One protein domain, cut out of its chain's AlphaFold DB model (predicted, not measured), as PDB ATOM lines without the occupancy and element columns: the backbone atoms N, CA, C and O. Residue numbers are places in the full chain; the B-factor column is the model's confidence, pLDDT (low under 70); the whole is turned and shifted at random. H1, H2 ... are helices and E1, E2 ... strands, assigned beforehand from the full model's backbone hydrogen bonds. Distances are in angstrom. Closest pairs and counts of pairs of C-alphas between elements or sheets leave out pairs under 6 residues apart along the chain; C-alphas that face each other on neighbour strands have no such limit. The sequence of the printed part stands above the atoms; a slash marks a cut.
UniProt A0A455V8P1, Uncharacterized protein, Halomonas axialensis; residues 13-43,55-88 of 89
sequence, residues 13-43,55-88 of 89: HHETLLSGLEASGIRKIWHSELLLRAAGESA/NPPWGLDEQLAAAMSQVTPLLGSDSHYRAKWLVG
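This is residues 13 to 43 and 55 to 88 of the 89 residues of an uncharacterized protein of Halomonas axialensis (UniProt A0A455V8P1). A ribbon of two antiparallel strands, E1 and E2, lies between two helices: H2 runs along one face, and H1 slants away from the other, near it with residues 18 to 23. The 65 printed residues, of mixed class, hold H1, E1, H2, E2 in that order. The whole is loose, radius of gyration of the C-alphas 13.8 A, and flat, spanning 37 by 31 by 11 A.

Start at H1, residues 13 to 23, with every O i to N i+4 pair within hydrogen-bond range. Its closest C-alphas to E2, residues 80 to 87, are Glu 22 and Val 87, 6.3 A. E1, residues 29 to 35, is antiparallel to E2 at 164 degrees; find N 31 and O 84 within hydrogen-bond range, 2.8 A. H2, residues 60 to 75, has 9 of 12 such O to N pairs within range and a kink of 33 degrees near residue 67; its closest C-alphas to E2 are Thr 72 and His 80, 6.5 A. H1 and H2 are apart.

Find C-alpha 13 at (128.893, 149.602, 163.748); H1 runs 15.8 A, E1 19.9 A, H2 21.6 A and E2 21.8 A, to C-alpha 87 at (129.991, 134.322, 175.351).

Residues 44 to 54 are not printed, and C-alphas 43 and 55 are 32.7 A apart. Residues 39 to 43 have pLDDT under 70.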
ATOM      1  N   HIS A  13     128.624 150.843 164.502       91.69
ATOM      2  CA  HIS A  13     128.893 149.602 163.748       91.69
ATOM      3  C   HIS A  13     129.503 148.466 164.592       91.69
ATOM      4  O   HIS A  13     129.370 147.293 164.242       91.69
ATOM      5  N   HIS A  14     130.156 148.796 165.709       93.31
ATOM      6  CA  HIS A  14     130.694 147.805 166.640       93.31
ATOM      7  C   HIS A  14     129.599 146.919 167.254       93.31
ATOM      8  O   HIS A  14     129.835 145.734 167.452       93.31
ATOM      9  N   GLU A  15     128.384 147.432 167.461       93.81
ATOM     10  CA  GLU A  15     127.265 146.644 167.998       93.81
ATOM     11  C   GLU A  15     126.857 145.510 167.045       93.81
ATOM     12  O   GLU A  15     126.542 144.399 167.475       93.81
ATOM     13  N   THR A  16     126.939 145.747 165.728       95.50
ATOM     14  CA  THR A  16     126.700 144.701 164.717       95.50
ATOM     15  C   THR A  16     127.791 143.630 164.755       95.50
ATOM     16  O   THR A  16     127.484 142.443 164.661       95.50
ATOM     17  N   LEU A  17     129.055 144.030 164.939       94.38
ATOM     18  CA  LEU A  17     130.168 143.095 165.117       94.38
ATOM     19  C   LEU A  17     129.961 142.222 166.365       94.38
ATOM     20  O   LEU A  17     130.071 141.002 166.273       94.38
ATOM     21  N   LEU A  18     129.643 142.832 167.511       95.69
ATOM     22  CA  LEU A  18     129.439 142.119 168.774       95.69
ATOM     23  C   LEU A  18     128.251 141.156 168.695       95.69
ATOM     24  O   LEU A  18     128.403 139.981 169.025       95.69
ATOM     25  N   SER A  19     127.114 141.616 168.166       95.94
ATOM     26  CA  SER A  19     125.920 140.781 167.986       95.94
ATOM     27  C   SER A  19     126.181 139.606 167.036       95.94
ATOM     28  O   SER A  19     125.761 138.480 167.295       95.94
ATOM     29  N   GLY A  20     126.916 139.843 165.942       96.00
ATOM     30  CA  GLY A  20     127.299 138.791 165.001       96.00
ATOM     31  C   GLY A  20     128.226 137.745 165.625       96.00
ATOM     32  O   GLY A  20     128.078 136.555 165.358       96.00
ATOM     33  N   LEU A  21     129.153 138.169 166.489       95.19
ATOM     34  CA  LEU A  21     130.041 137.264 167.221       95.19
ATOM     35  C   LEU A  21     129.281 136.433 168.257       95.19
ATOM     36  O   LEU A  21     129.494 135.224 168.324       95.19
ATOM     37  N   GLU A  22     128.366 137.042 169.007       94.62
ATOM     38  CA  GLU A  22     127.510 136.339 169.969       94.62
ATOM     39  C   GLU A  22     126.627 135.283 169.278       94.62
ATOM     40  O   GLU A  22     126.521 134.150 169.745       94.62
ATOM     41  N   ALA A  23     126.081 135.605 168.100       96.19
ATOM     42  CA  ALA A  23     125.257 134.693 167.302       96.19
ATOM     43  C   ALA A  23     126.052 133.644 166.494       96.19
ATOM     44  O   ALA A  23     125.460 132.711 165.949       96.19
ATOM     45  N   SER A  24     127.380 133.765 166.397       94.94
ATOM     46  CA  SER A  24     128.216 132.910 165.534       94.94
ATOM     47  C   SER A  24     128.357 131.455 166.006       94.94
ATOM     48  O   SER A  24     128.868 130.613 165.270       94.94
ATOM     49  N   GLY A  25     127.958 131.154 167.247       93.69
ATOM     50  CA  GLY A  25     128.188 129.857 167.892       93.69
ATOM     51  C   GLY A  25     129.610 129.667 168.437       93.69
ATOM     52  O   GLY A  25     129.902 128.633 169.043       93.69
ATOM     53  N   ILE A  26     130.497 130.652 168.267       94.62
ATOM     54  CA  ILE A  26     131.838 130.647 168.854       94.62
ATOM     55  C   ILE A  26     131.732 130.852 170.374       94.62
ATOM     56  O   ILE A  26     131.025 131.729 170.860       94.62
ATOM     57  N   ARG A  27     132.458 130.031 171.137       94.25
ATOM     58  CA  ARG A  27     132.531 130.081 172.608       94.25
ATOM     59  C   ARG A  27     133.787 130.811 173.082       94.25
ATOM     60  O   ARG A  27     134.687 131.056 172.280       94.25
ATOM     61  N   LYS A  28     133.862 131.112 174.386       94.94
ATOM     62  CA  LYS A  28     135.025 131.755 175.020       94.94
ATOM     63  C   LYS A  28     135.377 133.078 174.352       94.94
ATOM     64  O   LYS A  28     136.488 133.266 173.847       94.94
ATOM     65  N   ILE A  29     134.401 133.980 174.320       96.75
ATOM     66  CA  ILE A  29     134.579 135.312 173.752       96.75
ATOM     67  C   ILE A  29     134.631 136.307 174.897       96.75
ATOM     68  O   ILE A  29     133.628 136.550 175.567       96.75
ATOM     69  N   TRP A  30     135.803 136.892 175.101       96.75
ATOM     70  CA  TRP A  30     136.003 137.961 176.064       96.75
ATOM     71  C   TRP A  30     135.957 139.314 175.357       96.75
ATOM     72  O   TRP A  30     136.533 139.491 174.282       96.75
ATOM     73  N   HIS A  31     135.237 140.261 175.944       96.62
ATOM     74  CA  HIS A  31     134.951 141.578 175.391       96.62
ATOM     75  C   HIS A  31     135.421 142.653 176.365       96.62
ATOM     76  O   HIS A  31     135.138 142.583 177.557       96.62
ATOM     77  N   SER A  32     136.126 143.655 175.850       96.62
ATOM     78  CA  SER A  32     136.661 144.772 176.622       96.62
ATOM     79  C   SER A  32     136.527 146.065 175.844       96.62
ATOM     80  O   SER A  32     136.865 146.113 174.666       96.62
ATOM     81  N   GLU A  33     136.134 147.134 176.515       96.50
ATOM     82  CA  GLU A  33     135.992 148.462 175.941       96.50
ATOM     83  C   GLU A  33     136.544 149.533 176.864       96.50
ATOM     84  O   GLU A  33     136.334 149.519 178.075       96.50
ATOM     85  N   LEU A  34     137.209 150.500 176.245       95.62
ATOM     86  CA  LEU A  34     137.701 151.712 176.865       95.62
ATOM     87  C   LEU A  34     137.058 152.908 176.169       95.62
ATOM     88  O   LEU A  34     137.244 153.129 174.971       95.62
ATOM     89  N   LEU A  35     136.341 153.704 176.943       94.00
ATOM     90  CA  LEU A  35     135.763 154.972 176.545       94.00
ATOM     91  C   LEU A  35     136.664 156.086 177.077       94.00
ATOM     92  O   LEU A  35     137.067 156.046 178.233       94.00
ATOM     93  N   LEU A  36     136.988 157.073 176.244       90.69
ATOM     94  CA  LEU A  36     137.735 158.272 176.648       90.69
ATOM     95  C   LEU A  36     136.806 159.430 177.024       90.69
ATOM     96  O   LEU A  36     137.220 160.370 177.692       90.69
ATOM     97  N   ARG A  37     135.573 159.391 176.518       83.81
ATOM     98  CA  ARG A  37     134.510 160.368 176.756       83.81
ATOM     99  C   ARG A  37     133.156 159.688 176.561       83.81
ATOM    100  O   ARG A  37     133.081 158.649 175.897       83.81
ATOM    101  N   ALA A  38     132.094 160.284 177.094       76.75
ATOM    102  CA  ALA A  38     130.739 159.769 176.925       76.75
ATOM    103  C   ALA A  38     130.342 159.666 175.439       76.75
ATOM    104  O   ALA A  38     130.674 160.532 174.625       76.75
ATOM    105  N   ALA A  39     129.601 158.608 175.104       67.19
ATOM    106  CA  ALA A  39     128.942 158.489 173.811       67.19
ATOM    107  C   ALA A  39     127.806 159.525 173.739       67.19
ATOM    108  O   ALA A  39     126.940 159.557 174.609       67.19
ATOM    109  N   GLY A  40     127.815 160.385 172.723       63.84
ATOM    110  CA  GLY A  40     126.791 161.410 172.537       63.84
ATOM    111  C   GLY A  40     126.916 162.101 171.184       63.84
ATOM    112  O   GLY A  40     127.959 162.017 170.541       63.84
ATOM    113  N   GLU A  41     125.862 162.798 170.758       53.28
ATOM    114  CA  GLU A  41     125.782 163.489 169.455       53.28
ATOM    115  C   GLU A  41     126.893 164.533 169.242       53.28
ATOM    116  O   GLU A  41     127.241 164.858 168.109       53.28
ATOM    117  N   SER A  42     127.498 165.031 170.324       57.69
ATOM    118  CA  SER A  42     128.632 165.962 170.293       57.69
ATOM    119  C   SER A  42     129.999 165.279 170.138       57.69
ATOM    120  O   SER A  42     131.001 165.963 169.890       57.69
ATOM    121  N   ALA A  43     130.071 163.949 170.260       64.19
ATOM    122  CA  ALA A  43     131.299 163.187 170.088       64.19
ATOM    123  C   ALA A  43     131.658 163.098 168.598       64.19
ATOM    124  O   ALA A  43     131.240 162.200 167.874       64.19
ATOM    125  N   ASN A  55     138.936 132.710 172.431       95.19
ATOM    126  CA  ASN A  55     139.790 131.762 173.143       95.19
ATOM    127  C   ASN A  55     140.961 132.488 173.835       95.19
ATOM    128  O   ASN A  55     142.118 132.264 173.448       95.19
ATOM    129  N   PRO A  56     140.673 133.398 174.788       94.62
ATOM    130  CA  PRO A  56     141.711 134.075 175.551       94.62
ATOM    131  C   PRO A  56     142.521 133.064 176.382       94.62
ATOM    132  O   PRO A  56     141.985 132.029 176.789       94.62
ATOM    133  N   PRO A  57     143.816 133.330 176.630       93.94
ATOM    134  CA  PRO A  57     144.607 132.538 177.554       93.94
ATOM    135  C   PRO A  57     144.080 132.715 178.981       93.94
ATOM    136  O   PRO A  57     143.450 133.722 179.310       93.94
ATOM    137  N   TRP A  58     144.364 131.730 179.829       93.19
ATOM    138  CA  TRP A  58     143.955 131.758 181.229       93.19
ATOM    139  C   TRP A  58     144.504 132.999 181.950       93.19
ATOM    140  O   TRP A  58     145.679 133.343 181.793       93.19
ATOM    141  N   GLY A  59     143.640 133.670 182.717       92.56
ATOM    142  CA  GLY A  59     143.968 134.876 183.480       92.56
ATOM    143  C   GLY A  59     144.102 136.163 182.656       92.56
ATOM    144  O   GLY A  59     144.561 137.169 183.196       92.56
ATOM    145  N   LEU A  60     143.747 136.167 181.362       93.25
ATOM    146  CA  LEU A  60     143.773 137.390 180.545       93.25
ATOM    147  C   LEU A  60     142.843 138.471 181.110       93.25
ATOM    148  O   LEU A  60     143.203 139.644 181.129       93.25
ATOM    149  N   ASP A  61     141.647 138.077 181.531       91.69
ATOM    150  CA  ASP A  61     140.626 138.961 182.084       91.69
ATOM    151  C   ASP A  61     141.115 139.670 183.350       91.69
ATOM    152  O   ASP A  61     141.013 140.894 183.438       91.69
ATOM    153  N   GLU A  62     141.729 138.933 184.275       93.94
ATOM    154  CA  GLU A  62     142.325 139.484 185.496       93.94
ATOM    155  C   GLU A  62     143.511 140.409 185.193       93.94
ATOM    156  O   GLU A  62     143.571 141.538 185.688       93.94
ATOM    157  N   GLN A  63     144.445 139.964 184.344       94.81
ATOM    158  CA  GLN A  63     145.633 140.747 183.988       94.81
ATOM    159  C   GLN A  63     145.260 142.049 183.280       94.81
ATOM    160  O   GLN A  63     145.807 143.111 183.590       94.81
ATOM    161  N   LEU A  64     144.314 141.985 182.342       93.62
ATOM    162  CA  LEU A  64     143.895 143.153 181.586       93.62
ATOM    163  C   LEU A  64     143.035 144.087 182.444       93.62
ATOM    164  O   LEU A  64     143.204 145.298 182.349       93.62
ATOM    165  N   ALA A  65     142.197 143.570 183.346       94.12
ATOM    166  CA  ALA A  65     141.505 144.401 184.332       94.12
ATOM    167  C   ALA A  65     142.489 145.147 185.249       94.12
ATOM    168  O   ALA A  65     142.338 146.354 185.458       94.12
ATOM    169  N   ALA A  66     143.527 144.466 185.742       95.94
ATOM    170  CA  ALA A  66     144.560 145.089 186.565       95.94
ATOM    171  C   ALA A  66     145.307 146.188 185.793       95.94
ATOM    172  O   ALA A  66     145.399 147.316 186.281       95.94
ATOM    173  N   ALA A  67     145.756 145.909 184.566       95.44
ATOM    174  CA  ALA A  67     146.414 146.905 183.722       95.44
ATOM    175  C   ALA A  67     145.502 148.110 183.429       95.44
ATOM    176  O   ALA A  67     145.910 149.263 183.579       95.44
ATOM    177  N   MET A  68     144.239 147.868 183.073       94.88
ATOM    178  CA  MET A  68     143.305 148.937 182.714       94.88
ATOM    179  C   MET A  68     142.886 149.774 183.925       94.88
ATOM    180  O   MET A  68     142.654 150.970 183.762       94.88
ATOM    181  N   SER A  69     142.877 149.220 185.142       94.88
ATOM    182  CA  SER A  69     142.669 150.007 186.370       94.88
ATOM    183  C   SER A  69     143.764 151.051 186.610       94.88
ATOM    184  O   SER A  69     143.485 152.114 187.160       94.88
ATOM    185  N   GLN A  70     144.992 150.782 186.154       95.69
ATOM    186  CA  GLN A  70     146.112 151.721 186.240       95.69
ATOM    187  C   GLN A  70     146.106 152.722 185.085       95.69
ATOM    188  O   GLN A  70     146.397 153.897 185.288       95.69
ATOM    189  N   VAL A  71     145.772 152.266 183.875       94.62
ATOM    190  CA  VAL A  71     145.813 153.094 182.662       94.62
ATOM    191  C   VAL A  71     144.624 154.046 182.576       94.62
ATOM    192  O   VAL A  71     144.820 155.209 182.238       94.62
ATOM    193  N   THR A  72     143.407 153.592 182.894       94.94
ATOM    194  CA  THR A  72     142.177 154.387 182.710       94.94
ATOM    195  C   THR A  72     142.273 155.754 183.400       94.94
ATOM    196  O   THR A  72     142.150 156.756 182.703       94.94
ATOM    197  N   PRO A  73     142.650 155.872 184.691       93.88
ATOM    198  CA  PRO A  73     142.759 157.180 185.350       93.88
ATOM    199  C   PRO A  73     143.744 158.158 184.687       93.88
ATOM    200  O   PRO A  73     143.595 159.370 184.832       93.88
ATOM    201  N   LEU A  74     144.746 157.655 183.955       95.19
ATOM    202  CA  LEU A  74     145.747 158.475 183.263       95.19
ATOM    203  C   LEU A  74     145.226 159.065 181.945       95.19
ATOM    204  O   LEU A  74     145.833 159.988 181.406       95.19
ATOM    205  N   LEU A  75     144.118 158.541 181.417       91.62
ATOM    206  CA  LEU A  75     143.536 158.951 180.138       91.62
ATOM    207  C   LEU A  75     142.487 160.064 180.273       91.62
ATOM    208  O   LEU A  75     141.998 160.566 179.263       91.62
ATOM    209  N   GLY A  76     142.174 160.473 181.504       90.38
ATOM    210  CA  GLY A  76     141.247 161.558 181.821       90.38
ATOM    211  C   GLY A  76     140.154 161.132 182.799       90.38
ATOM    212  O   GLY A  76     139.854 159.947 182.938       90.38
ATOM    213  N   SER A  77     139.537 162.112 183.464       87.25
ATOM    214  CA  SER A  77     138.474 161.893 184.460       87.25
ATOM    215  C   SER A  77     137.234 161.204 183.895       87.25
ATOM    216  O   SER A  77     136.556 160.483 184.617       87.25
ATOM    217  N   ASP A  78     136.962 161.423 182.610       89.38
ATOM    218  CA  ASP A  78     135.755 160.946 181.926       89.38
ATOM    219  C   ASP A  78     135.982 159.594 181.238       89.38
ATOM    220  O   ASP A  78     135.127 159.101 180.496       89.38
ATOM    221  N   SER A  79     137.169 159.014 181.429       92.69
ATOM    222  CA  SER A  79     137.508 157.733 180.839       92.69
ATOM    223  C   SER A  79     136.942 156.583 181.669       92.69
ATOM    224  O   SER A  79     136.966 156.576 182.903       92.69
ATOM    225  N   HIS A  80     136.416 155.583 180.972       93.38
ATOM    226  CA  HIS A  80     135.746 154.447 181.578       93.38
ATOM    227  C   HIS A  80     136.139 153.167 180.864       93.38
ATOM    228  O   HIS A  80     136.062 153.070 179.641       93.38
ATOM    229  N   TYR A  81     136.515 152.163 181.643       95.56
ATOM    230  CA  TYR A  81     136.825 150.836 181.147       95.56
ATOM    231  C   TYR A  81     135.764 149.840 181.605       95.56
ATOM    232  O   TYR A  81     135.343 149.858 182.763       95.56
ATOM    233  N   ARG A  82     135.348 148.952 180.702       94.88
ATOM    234  CA  ARG A  82     134.461 147.830 181.003       94.88
ATOM    235  C   ARG A  82     134.945 146.578 180.295       94.88
ATOM    236  O   ARG A  82     135.399 146.640 179.159       94.88
ATOM    237  N   ALA A  83     134.787 145.436 180.946       95.56
ATOM    238  CA  ALA A  83     135.055 144.140 180.350       95.56
ATOM    239  C   ALA A  83     134.008 143.128 180.806       95.56
ATOM    240  O   ALA A  83     133.481 143.232 181.914       95.56
ATOM    241  N   LYS A  84     133.696 142.160 179.946       95.06
ATOM    242  CA  LYS A  84     132.775 141.061 180.232       95.06
ATOM    243  C   LYS A  84     133.071 139.857 179.347       95.06
ATOM    244  O   LYS A  84     133.613 139.980 178.252       95.06
ATOM    245  N   TRP A  85     132.621 138.690 179.782       94.81
ATOM    246  CA  TRP A  85     132.443 137.561 178.878       94.81
ATOM    247  C   TRP A  85     131.231 137.839 177.987       94.81
ATOM    248  O   TRP A  85     130.119 137.999 178.484       94.81
ATOM    249  N   LEU A  86     131.461 137.951 176.678       92.62
ATOM    250  CA  LEU A  86     130.395 138.106 175.687       92.62
ATOM    251  C   LEU A  86     129.700 136.768 175.443       92.62
ATOM    252  O   LEU A  86     128.482 136.698 175.391       92.62
ATOM    253  N   VAL A  87     130.487 135.697 175.355       92.44
ATOM    254  CA  VAL A  87     129.991 134.322 175.351       92.44
ATOM    255  C   VAL A  87     130.770 133.566 176.409       92.44
ATOM    256  O   VAL A  87     132.003 133.636 176.418       92.44
ATOM    257  N   GLY A  88     130.041 132.872 177.288       83.94
ATOM    258  CA  GLY A  88     130.600 132.193 178.455       83.94
ATOM    259  C   GLY A  88     131.788 131.285 178.134       83.94
ATOM    260  O   GLY A  88     131.934 130.791 177.003       83.94
TER     261      GLY A  88